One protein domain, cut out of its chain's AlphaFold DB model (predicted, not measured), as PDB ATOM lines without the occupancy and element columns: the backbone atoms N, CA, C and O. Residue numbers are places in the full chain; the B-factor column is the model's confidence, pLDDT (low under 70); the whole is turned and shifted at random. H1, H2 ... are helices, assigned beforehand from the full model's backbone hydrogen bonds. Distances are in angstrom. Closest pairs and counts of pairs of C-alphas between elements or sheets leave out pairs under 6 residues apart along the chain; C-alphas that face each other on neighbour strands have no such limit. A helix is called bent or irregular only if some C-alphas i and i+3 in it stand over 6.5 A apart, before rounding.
ATOM      1  N   ALA A  11     238.059 284.778 247.948       77.50
ATOM      2  CA  ALA A  11     238.567 286.013 248.536       77.50
ATOM      3  C   ALA A  11     238.408 285.996 250.066       77.50
ATOM      4  O   ALA A  11     239.387 286.176 250.786       77.50
ATOM      5  N   GLU A  12     237.225 285.625 250.558       77.94
ATOM      6  CA  GLU A  12     236.918 285.527 251.989       77.94
ATOM      7  C   GLU A  12     237.807 284.500 252.716       77.94
ATOM      8  O   GLU A  12     238.334 284.758 253.799       77.94
ATOM      9  N   ARG A  13     238.056 283.332 252.107       78.25
ATOM     10  CA  ARG A  13     238.998 282.339 252.663       78.25
ATOM     11  C   ARG A  13     240.428 282.871 252.726       78.25
ATOM     12  O   ARG A  13     241.126 282.631 253.711       78.25
ATOM     13  N   SER A  14     240.857 283.582 251.687       80.69
ATOM     14  CA  SER A  14     242.205 284.155 251.613       80.69
ATOM     15  C   SER A  14     242.390 285.246 252.665       80.69
ATOM     16  O   SER A  14     243.423 285.293 253.329       80.69
ATOM     17  N   ARG A  15     241.350 286.057 252.881       81.75
ATOM     18  CA  ARG A  15     241.290 287.086 253.917       81.75
ATOM     19  C   ARG A  15     241.417 286.494 255.319       81.75
ATOM     20  O   ARG A  15     242.352 286.844 256.028       81.75
ATOM     21  N   ARG A  16     240.597 285.497 255.664       84.38
ATOM     22  CA  ARG A  16     240.686 284.804 256.967       84.38
ATOM     23  C   ARG A  16     242.047 284.156 257.205       84.38
ATOM     24  O   ARG A  16     242.549 284.136 258.320       84.38
ATOM     25  N   THR A  17     242.643 283.602 256.151       85.62
ATOM     26  CA  THR A  17     243.994 283.027 256.222       85.62
ATOM     27  C   THR A  17     245.020 284.110 256.541       85.62
ATOM     28  O   THR A  17     245.859 283.922 257.418       85.62
ATOM     29  N   ARG A  18     244.933 285.261 255.865       85.50
ATOM     30  CA  ARG A  18     245.812 286.408 256.109       85.50
ATOM     31  C   ARG A  18     245.655 286.942 257.534       85.50
ATOM     32  O   ARG A  18     246.670 287.158 258.185       85.50
ATOM     33  N   GLU A  19     244.428 287.084 258.026       86.88
ATOM     34  CA  GLU A  19     244.145 287.550 259.391       86.88
ATOM     35  C   GLU A  19     244.826 286.674 260.447       86.88
ATOM     36  O   GLU A  19     245.572 287.187 261.280       86.88
ATOM     37  N   LYS A  20     244.676 285.347 260.340       89.06
ATOM     38  CA  LYS A  20     245.330 284.392 261.250       89.06
ATOM     39  C   LYS A  20     246.850 284.502 261.235       89.06
ATOM     40  O   LYS A  20     247.491 284.402 262.276       89.06
ATOM     41  N   VAL A  21     247.437 284.689 260.052       89.62
ATOM     42  CA  VAL A  21     248.893 284.821 259.911       89.62
ATOM     43  C   VAL A  21     249.391 286.111 260.554       89.62
ATOM     44  O   VAL A  21     250.410 286.087 261.238       89.62
ATOM     45  N   VAL A  22     248.677 287.223 260.369       89.56
ATOM     46  CA  VAL A  22     249.028 288.515 260.976       89.56
ATOM     47  C   VAL A  22     248.919 288.446 262.501       89.56
ATOM     48  O   VAL A  22     249.822 288.911 263.195       89.56
ATOM     49  N   GLU A  23     247.868 287.822 263.028       90.25
ATOM     50  CA  GLU A  23     247.683 287.639 264.470       90.25
ATOM     51  C   GLU A  23     248.796 286.774 265.084       90.25
ATOM     52  O   GLU A  23     249.469 287.206 266.023       90.25
ATOM     53  N   ALA A  24     249.081 285.609 264.494       91.88
ATOM     54  CA  ALA A  24     250.164 284.733 264.944       91.88
ATOM     55  C   ALA A  24     251.539 285.420 264.866       91.88
ATOM     56  O   ALA A  24     252.360 285.299 265.778       91.88
ATOM     57  N   ALA A  25     251.789 286.173 263.791       90.31
ATOM     58  CA  ALA A  25     253.017 286.938 263.633       90.31
ATOM     59  C   ALA A  25     253.145 288.019 264.709       90.31
ATOM     60  O   ALA A  25     254.216 288.168 265.293       90.31
ATOM     61  N   ARG A  26     252.058 288.737 265.013       90.38
ATOM     62  CA  ARG A  26     252.022 289.749 266.073       90.38
ATOM     63  C   ARG A  26     252.394 289.151 267.427       90.38
ATOM     64  O   ARG A  26     253.248 289.712 268.107       90.38
ATOM     65  N   GLU A  27     251.797 288.025 267.804       90.44
ATOM     66  CA  GLU A  27     252.120 287.353 269.068       90.44
ATOM     67  C   GLU A  27     253.599 286.967 269.153       90.44
ATOM     68  O   GLU A  27     254.262 287.264 270.145       90.44
ATOM     69  N   LEU A  28     254.138 286.361 268.092       90.94
ATOM     70  CA  LEU A  28     255.539 285.950 268.059       90.94
ATOM     71  C   LEU A  28     256.483 287.157 268.076       90.94
ATOM     72  O   LEU A  28     257.470 287.156 268.806       90.94
ATOM     73  N   PHE A  29     256.184 288.218 267.327       89.25
ATOM     74  CA  PHE A  29     256.995 289.434 267.360       89.25
ATOM     75  C   PHE A  29     256.999 290.098 268.740       89.25
ATOM     76  O   PHE A  29     258.032 290.637 269.130       89.25
ATOM     77  N   LEU A  30     255.893 290.036 269.485       88.12
ATOM     78  CA  LEU A  30     255.820 290.554 270.853       88.12
ATOM     79  C   LEU A  30     256.533 289.649 271.869       88.12
ATOM     80  O   LEU A  30     257.125 290.162 272.812       88.12
ATOM     81  N   ALA A  31     256.492 288.328 271.681       89.38
ATOM     82  CA  ALA A  31     257.070 287.369 272.623       89.38
ATOM     83  C   ALA A  31     258.597 287.228 272.496       89.38
ATOM     84  O   ALA A  31     259.297 287.218 273.504       89.38
ATOM     85  N   GLN A  32     259.115 287.109 271.270       88.00
ATOM     86  CA  GLN A  32     260.533 286.804 271.005       88.00
ATOM     87  C   GLN A  32     261.276 287.903 270.226       88.00
ATOM     88  O   GLN A  32     262.494 287.841 270.058       88.00
ATOM     89  N   GLY A  33     260.568 288.942 269.777       86.19
ATOM     90  CA  GLY A  33     261.151 290.061 269.039       86.19
ATOM     91  C   GLY A  33     261.339 289.789 267.543       86.19
ATOM     92  O   GLY A  33     261.324 288.658 267.064       86.19
ATOM     93  N   TYR A  34     261.549 290.859 266.766       81.81
ATOM     94  CA  TYR A  34     261.649 290.766 265.304       81.81
ATOM     95  C   TYR A  34     262.822 289.901 264.833       81.81
ATOM     96  O   TYR A  34     262.691 289.224 263.824       81.81
ATOM     97  N   GLY A  35     263.965 289.895 265.523       81.69
ATOM     98  CA  GLY A  35     265.151 289.143 265.095       81.69
ATOM     99  C   GLY A  35     264.937 287.627 265.096       81.69
ATOM    100  O   GLY A  35     265.216 286.983 264.086       81.69
ATOM    101  N   ALA A  36     264.374 287.096 266.183       84.69
ATOM    102  CA  ALA A  36     264.247 285.661 266.426       84.69
ATOM    103  C   ALA A  36     263.113 284.990 265.633       84.69
ATOM    104  O   ALA A  36     263.246 283.832 265.258       84.69
ATOM    105  N   THR A  37     262.038 285.714 265.300       84.94
ATOM    106  CA  THR A  37     260.866 285.106 264.649       84.94
ATOM    107  C   THR A  37     261.134 284.640 263.219       84.94
ATOM    108  O   THR A  37     261.533 285.440 262.362       84.94
ATOM    109  N   ASN A  38     260.817 283.382 262.913       88.25
ATOM    110  CA  ASN A  38     260.888 282.837 261.553       88.25
ATOM    111  C   ASN A  38     259.516 282.730 260.873       88.25
ATOM    112  O   ASN A  38     258.498 282.508 261.520       88.25
ATOM    113  N   LEU A  39     259.481 282.834 259.534       86.06
ATOM    114  CA  LEU A  39     258.230 282.654 258.777       86.06
ATOM    115  C   LEU A  39     257.642 281.243 258.933       86.06
ATOM    116  O   LEU A  39     256.435 281.083 258.788       86.06
ATOM    117  N   GLN A  40     258.478 280.239 259.217       89.31
ATOM    118  CA  GLN A  40     258.008 278.881 259.500       89.31
ATOM    119  C   GLN A  40     257.232 278.819 260.815       89.31
ATOM    120  O   GLN A  40     256.085 278.401 260.800       89.31
ATOM    121  N   GLU A  41     257.783 279.363 261.902       89.88
ATOM    122  CA  GLU A  41     257.104 279.413 263.207       89.88
ATOM    123  C   GLU A  41     255.766 280.155 263.134       89.88
ATOM    124  O   GLU A  41     254.781 279.752 263.750       89.88
ATOM    125  N   VAL A  42     255.715 281.233 262.345       90.19
ATOM    126  CA  VAL A  42     254.470 281.967 262.088       90.19
ATOM    127  C   VAL A  42     253.454 281.080 261.368       90.19
ATOM    128  O   VAL A  42     252.280 281.082 261.734       90.19
ATOM    129  N   ALA A  43     253.882 280.337 260.346       90.31
ATOM    130  CA  ALA A  43     253.009 279.442 259.593       90.31
ATOM    131  C   ALA A  43     252.470 278.306 260.474       90.31
ATOM    132  O   ALA A  43     251.264 278.045 260.463       90.31
ATOM    133  N   ASP A  44     253.344 277.707 261.284       91.62
ATOM    134  CA  ASP A  44     253.005 276.643 262.226       91.62
ATOM    135  C   ASP A  44     251.992 277.139 263.260       91.62
ATOM    136  O   ASP A  44     250.972 276.493 263.502       91.62
ATOM    137  N   ARG A  45     252.210 278.341 263.811       90.25
ATOM    138  CA  ARG A  45     251.294 278.937 264.788       90.25
ATOM    139  C   ARG A  45     249.953 279.350 264.179       90.25
ATOM    140  O   ARG A  45     248.921 279.195 264.826       90.25
ATOM    141  N   ALA A  46     249.944 279.834 262.939       89.75
ATOM    142  CA  ALA A  46     248.715 280.173 262.221       89.75
ATOM    143  C   ALA A  46     247.981 278.944 261.639       89.75
ATOM    144  O   ALA A  46     246.858 279.083 261.143       89.75
ATOM    145  N   GLY A  47     248.586 277.750 261.690       89.19
ATOM    146  CA  GLY A  47     248.011 276.511 261.159       89.19
ATOM    147  C   GLY A  47     247.882 276.515 259.634       89.19
ATOM    148  O   GLY A  47     246.916 275.978 259.087       89.19
ATOM    149  N   VAL A  48     248.815 277.167 258.940       89.06
ATOM    150  CA  VAL A  48     248.818 277.304 257.477       89.06
ATOM    151  C   VAL A  48     250.106 276.756 256.887       89.06
ATOM    152  O   VAL A  48     251.155 276.755 257.519       89.06
ATOM    153  N   ALA A  49     250.044 276.318 255.631       88.25
ATOM    154  CA  ALA A  49     251.239 275.865 254.942       88.25
ATOM    155  C   ALA A  49     252.245 277.017 254.799       88.25
ATOM    156  O   ALA A  49     251.903 278.116 254.351       88.25
ATOM    157  N   VAL A  50     253.515 276.728 255.085       88.31
ATOM    158  CA  VAL A  50     254.642 277.657 254.919       88.31
ATOM    159  C   VAL A  50     254.655 278.271 253.511       88.31
ATOM    160  O   VAL A  50     254.855 279.475 253.354       88.31
ATOM    161  N   GLN A  51     254.346 277.477 252.477       86.94
ATOM    162  CA  GLN A  51     254.246 277.960 251.095       86.94
ATOM    163  C   GLN A  51     253.173 279.040 250.906       86.94
ATOM    164  O   GLN A  51     253.384 279.977 250.141       86.94
ATOM    165  N   THR A  52     252.043 278.951 251.611       86.06
ATOM    166  CA  THR A  52     250.984 279.967 251.557       86.06
ATOM    167  C   THR A  52     251.460 281.279 252.169       86.06
ATOM    168  O   THR A  52     251.220 282.341 251.597       86.06
ATOM    169  N   VAL A  53     252.200 281.224 253.277       86.06
ATOM    170  CA  VAL A  53     252.778 282.424 253.902       86.06
ATOM    171  C   VAL A  53     253.801 283.081 252.971       86.06
ATOM    172  O   VAL A  53     253.742 284.292 252.749       86.06
ATOM    173  N   TYR A  54     254.681 282.294 252.346       87.06
ATOM    174  CA  TYR A  54     255.619 282.813 251.344       87.06
ATOM    175  C   TYR A  54     254.915 283.379 250.107       87.06
ATOM    176  O   TYR A  54     255.352 284.397 249.576       87.06
ATOM    177  N   PHE A  55     253.812 282.777 249.660       85.44
ATOM    178  CA  PHE A  55     253.043 283.292 248.528       85.44
ATOM    179  C   PHE A  55     252.394 284.650 248.839       85.44
ATOM    180  O   PHE A  55     252.433 285.554 248.006       85.44
ATOM    181  N   VAL A  56     251.831 284.803 250.042       82.69
ATOM    182  CA  VAL A  56     251.081 286.004 250.441       82.69
ATOM    183  C   VAL A  56     251.999 287.161 250.843       82.69
ATOM    184  O   VAL A  56     251.734 288.294 250.445       82.69
ATOM    185  N   PHE A  57     253.063 286.900 251.609       81.19
ATOM    186  CA  PHE A  57     253.885 287.957 252.219       81.19
ATOM    187  C   PHE A  57     255.288 288.082 251.623       81.19
ATOM    188  O   PHE A  57     255.905 289.135 251.778       81.19
ATOM    189  N   ARG A  58     255.781 287.040 250.933       81.88
ATOM    190  CA  ARG A  58     257.113 286.900 250.301       81.88
ATOM    191  C   ARG A  58     258.329 287.017 251.226       81.88
ATOM    192  O   ARG A  58     259.278 286.256 251.074       81.88
ATOM    193  N   ASN A  59     258.324 287.946 252.171       84.62
ATOM    194  CA  ASN A  59     259.455 288.326 252.998       84.62
ATOM    195  C   ASN A  59     259.001 288.789 254.391       84.62
ATOM    196  O   ASN A  59     257.932 289.367 254.581       84.62
ATOM    197  N   LYS A  60     259.883 288.576 255.376       83.44
ATOM    198  CA  LYS A  60     259.671 288.907 256.797       83.44
ATOM    199  C   LYS A  60     259.315 290.378 257.028       83.44
ATOM    200  O   LYS A  60     258.507 290.700 257.889       83.44
ATOM    201  N   ARG A  61     259.901 291.268 256.222       85.88
ATOM    202  CA  ARG A  61     259.722 292.721 256.328       85.88
ATOM    203  C   ARG A  61     258.311 293.170 255.935       85.88
ATOM    204  O   ARG A  61     257.789 294.104 256.525       85.88
ATOM    205  N   THR A  62     257.697 292.507 254.961       86.50
ATOM    206  CA  THR A  62     256.322 292.775 254.496       86.50
ATOM    207  C   THR A  62     255.314 292.229 255.482       86.50
ATOM    208  O   THR A  62     254.371 292.927 255.812       86.50
ATOM    209  N   LEU A  63     255.563 291.032 256.024       86.12
ATOM    210  CA  LEU A  63     254.760 290.501 257.121       86.12
ATOM    211  C   LEU A  63     254.778 291.448 258.328       86.12
ATOM    212  O   LEU A  63     253.739 291.742 258.903       86.12
ATOM    213  N   PHE A  64     255.955 291.964 258.689       87.12
ATOM    214  CA  PHE A  64     256.071 292.934 259.775       87.12
ATOM    215  C   PHE A  64     255.363 294.251 259.463       87.12
ATOM    216  O   PHE A  64     254.671 294.778 260.327       87.12
ATOM    217  N   LYS A  65     255.489 294.758 258.231       87.69
ATOM    218  CA  LYS A  65     254.741 295.937 257.790       87.69
ATOM    219  C   LYS A  65     253.236 295.720 257.962       87.69
ATOM    220  O   LYS A  65     252.601 296.540 258.606       87.69
ATOM    221  N   ASP A  66     252.698 294.601 257.483       86.25
ATOM    222  CA  ASP A  66     251.269 294.291 257.592       86.25
ATOM    223  C   ASP A  66     250.818 294.167 259.060       86.25
ATOM    224  O   ASP A  66     249.725 294.605 259.409       86.25
ATOM    225  N   VAL A  67     251.662 293.627 259.948       87.56
ATOM    226  CA  VAL A  67     251.386 293.577 261.397       87.56
ATOM    227  C   VAL A  67     251.348 294.973 262.023       87.56
ATOM    228  O   VAL A  67     250.483 295.250 262.859       87.56
ATOM    229  N   VAL A  68     252.280 295.849 261.646       86.19
ATOM    230  CA  VAL A  68     252.322 297.237 262.126       86.19
ATOM    231  C   VAL A  68     251.119 298.013 261.598       86.19
ATOM    232  O   VAL A  68     250.429 298.660 262.383       86.19
ATOM    233  N   ASP A  69     250.821 297.882 260.307       84.12
ATOM    234  CA  ASP A  69     249.676 298.517 259.660       84.12
ATOM    235  C   ASP A  69     248.366 298.061 260.327       84.12
ATOM    236  O   ASP A  69     247.557 298.904 260.707       84.12
ATOM    237  N   ALA A  70     248.196 296.760 260.595       82.38
ATOM    238  CA  ALA A  70     247.032 296.234 261.316       82.38
ATOM    239  C   ALA A  70     246.952 296.728 262.773       82.38
ATOM    240  O   ALA A  70     245.864 297.001 263.280       82.38
ATOM    241  N   SER A  71     248.095 296.882 263.451       77.19
ATOM    242  CA  SER A  71     248.141 297.377 264.836       77.19
ATOM    243  C   SER A  71     247.787 298.863 264.938       77.19
ATOM    244  O   SER A  71     247.195 299.279 265.932       77.19
ATOM    245  N   ILE A  72     248.136 299.660 263.924       77.25
ATOM    246  CA  ILE A  72     247.827 301.097 263.862       77.25
ATOM    247  C   ILE A  72     246.392 301.323 263.374       77.25
ATOM    248  O   ILE A  72     245.688 302.174 263.914       77.25
ATOM    249  N   ALA A  73     245.954 300.569 262.363       70.81
ATOM    250  CA  ALA A  73     244.625 300.709 261.777       70.81
ATOM    251  C   ALA A  73     243.507 300.134 262.664       70.81
ATOM    252  O   ALA A  73     242.340 300.434 262.428       70.81
ATOM    253  N   GLY A  74     243.831 299.299 263.661       60.38
ATOM    254  CA  GLY A  74     242.854 298.643 264.540       60.38
ATOM    255  C   GLY A  74     242.043 297.528 263.868       60.38
ATOM    256  O   GLY A  74     241.365 296.770 264.557       60.38
TER     257      GLY A  74
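This is residues 11 to 74 of the 119 residues of the protein "Transcriptional regulator, TetR family" of Streptosporangium canum (UniProt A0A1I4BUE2). One long helix, H1, runs through the domain, with H2 and H4 packed across its middle from two sides, while H3 packs on H2 and also comes close to H1 and to the first part of H4. H1 kinks sharply near its last residues, and the chain folds back there into H2. The printed part has 64 residues with four named helices, H1 to H4 in order, no named strand, and is all helix. It is compact, with a radius of gyration of the C-alphas of 10.7 A and spans of 30 by 26 by 17 A.

H1, residues 11 to 36, begins at C-alpha 11 (238.567, 286.013, 248.536) and measures 31.3 A; it is irregular, with C-alphas 31 and 34 9.3 A apart, and has a kink of 89 degrees near residue 30. H2 is residues 39 to 46, 10.4 A, and H3 residues 50 to 57, 10.7 A. H4, residues 60 to 73, 19.8 A, ends at C-alpha 73 (244.625, 300.709, 261.777).

H1, with residues 20 to 28 alone, touches H2 at a steep tilt of 61 degrees, opposite ways; the closest C-alphas, Val 21 and Ala 46, are 5.2 A apart. With residues 22 to 26 alone it touches H4, about perpendicular at 76 degrees, closest at C-alphas Val 22 and Val 67, 5.6 A. H3 touches H2, about perpendicular at 80 degrees, closest at C-alphas Ala 43 and Val 50, 5.3 A. Every O i to N i+4 pair is within hydrogen-bond range in H2, H3 and H4, and 19 of 22 in H1.

The C-alphas farthest apart, of Ala 11 and Gly 35, are 31.5 A apart. The printed part has no cut, and its three links are tight. Residue 74 alone has a pLDDT under 70.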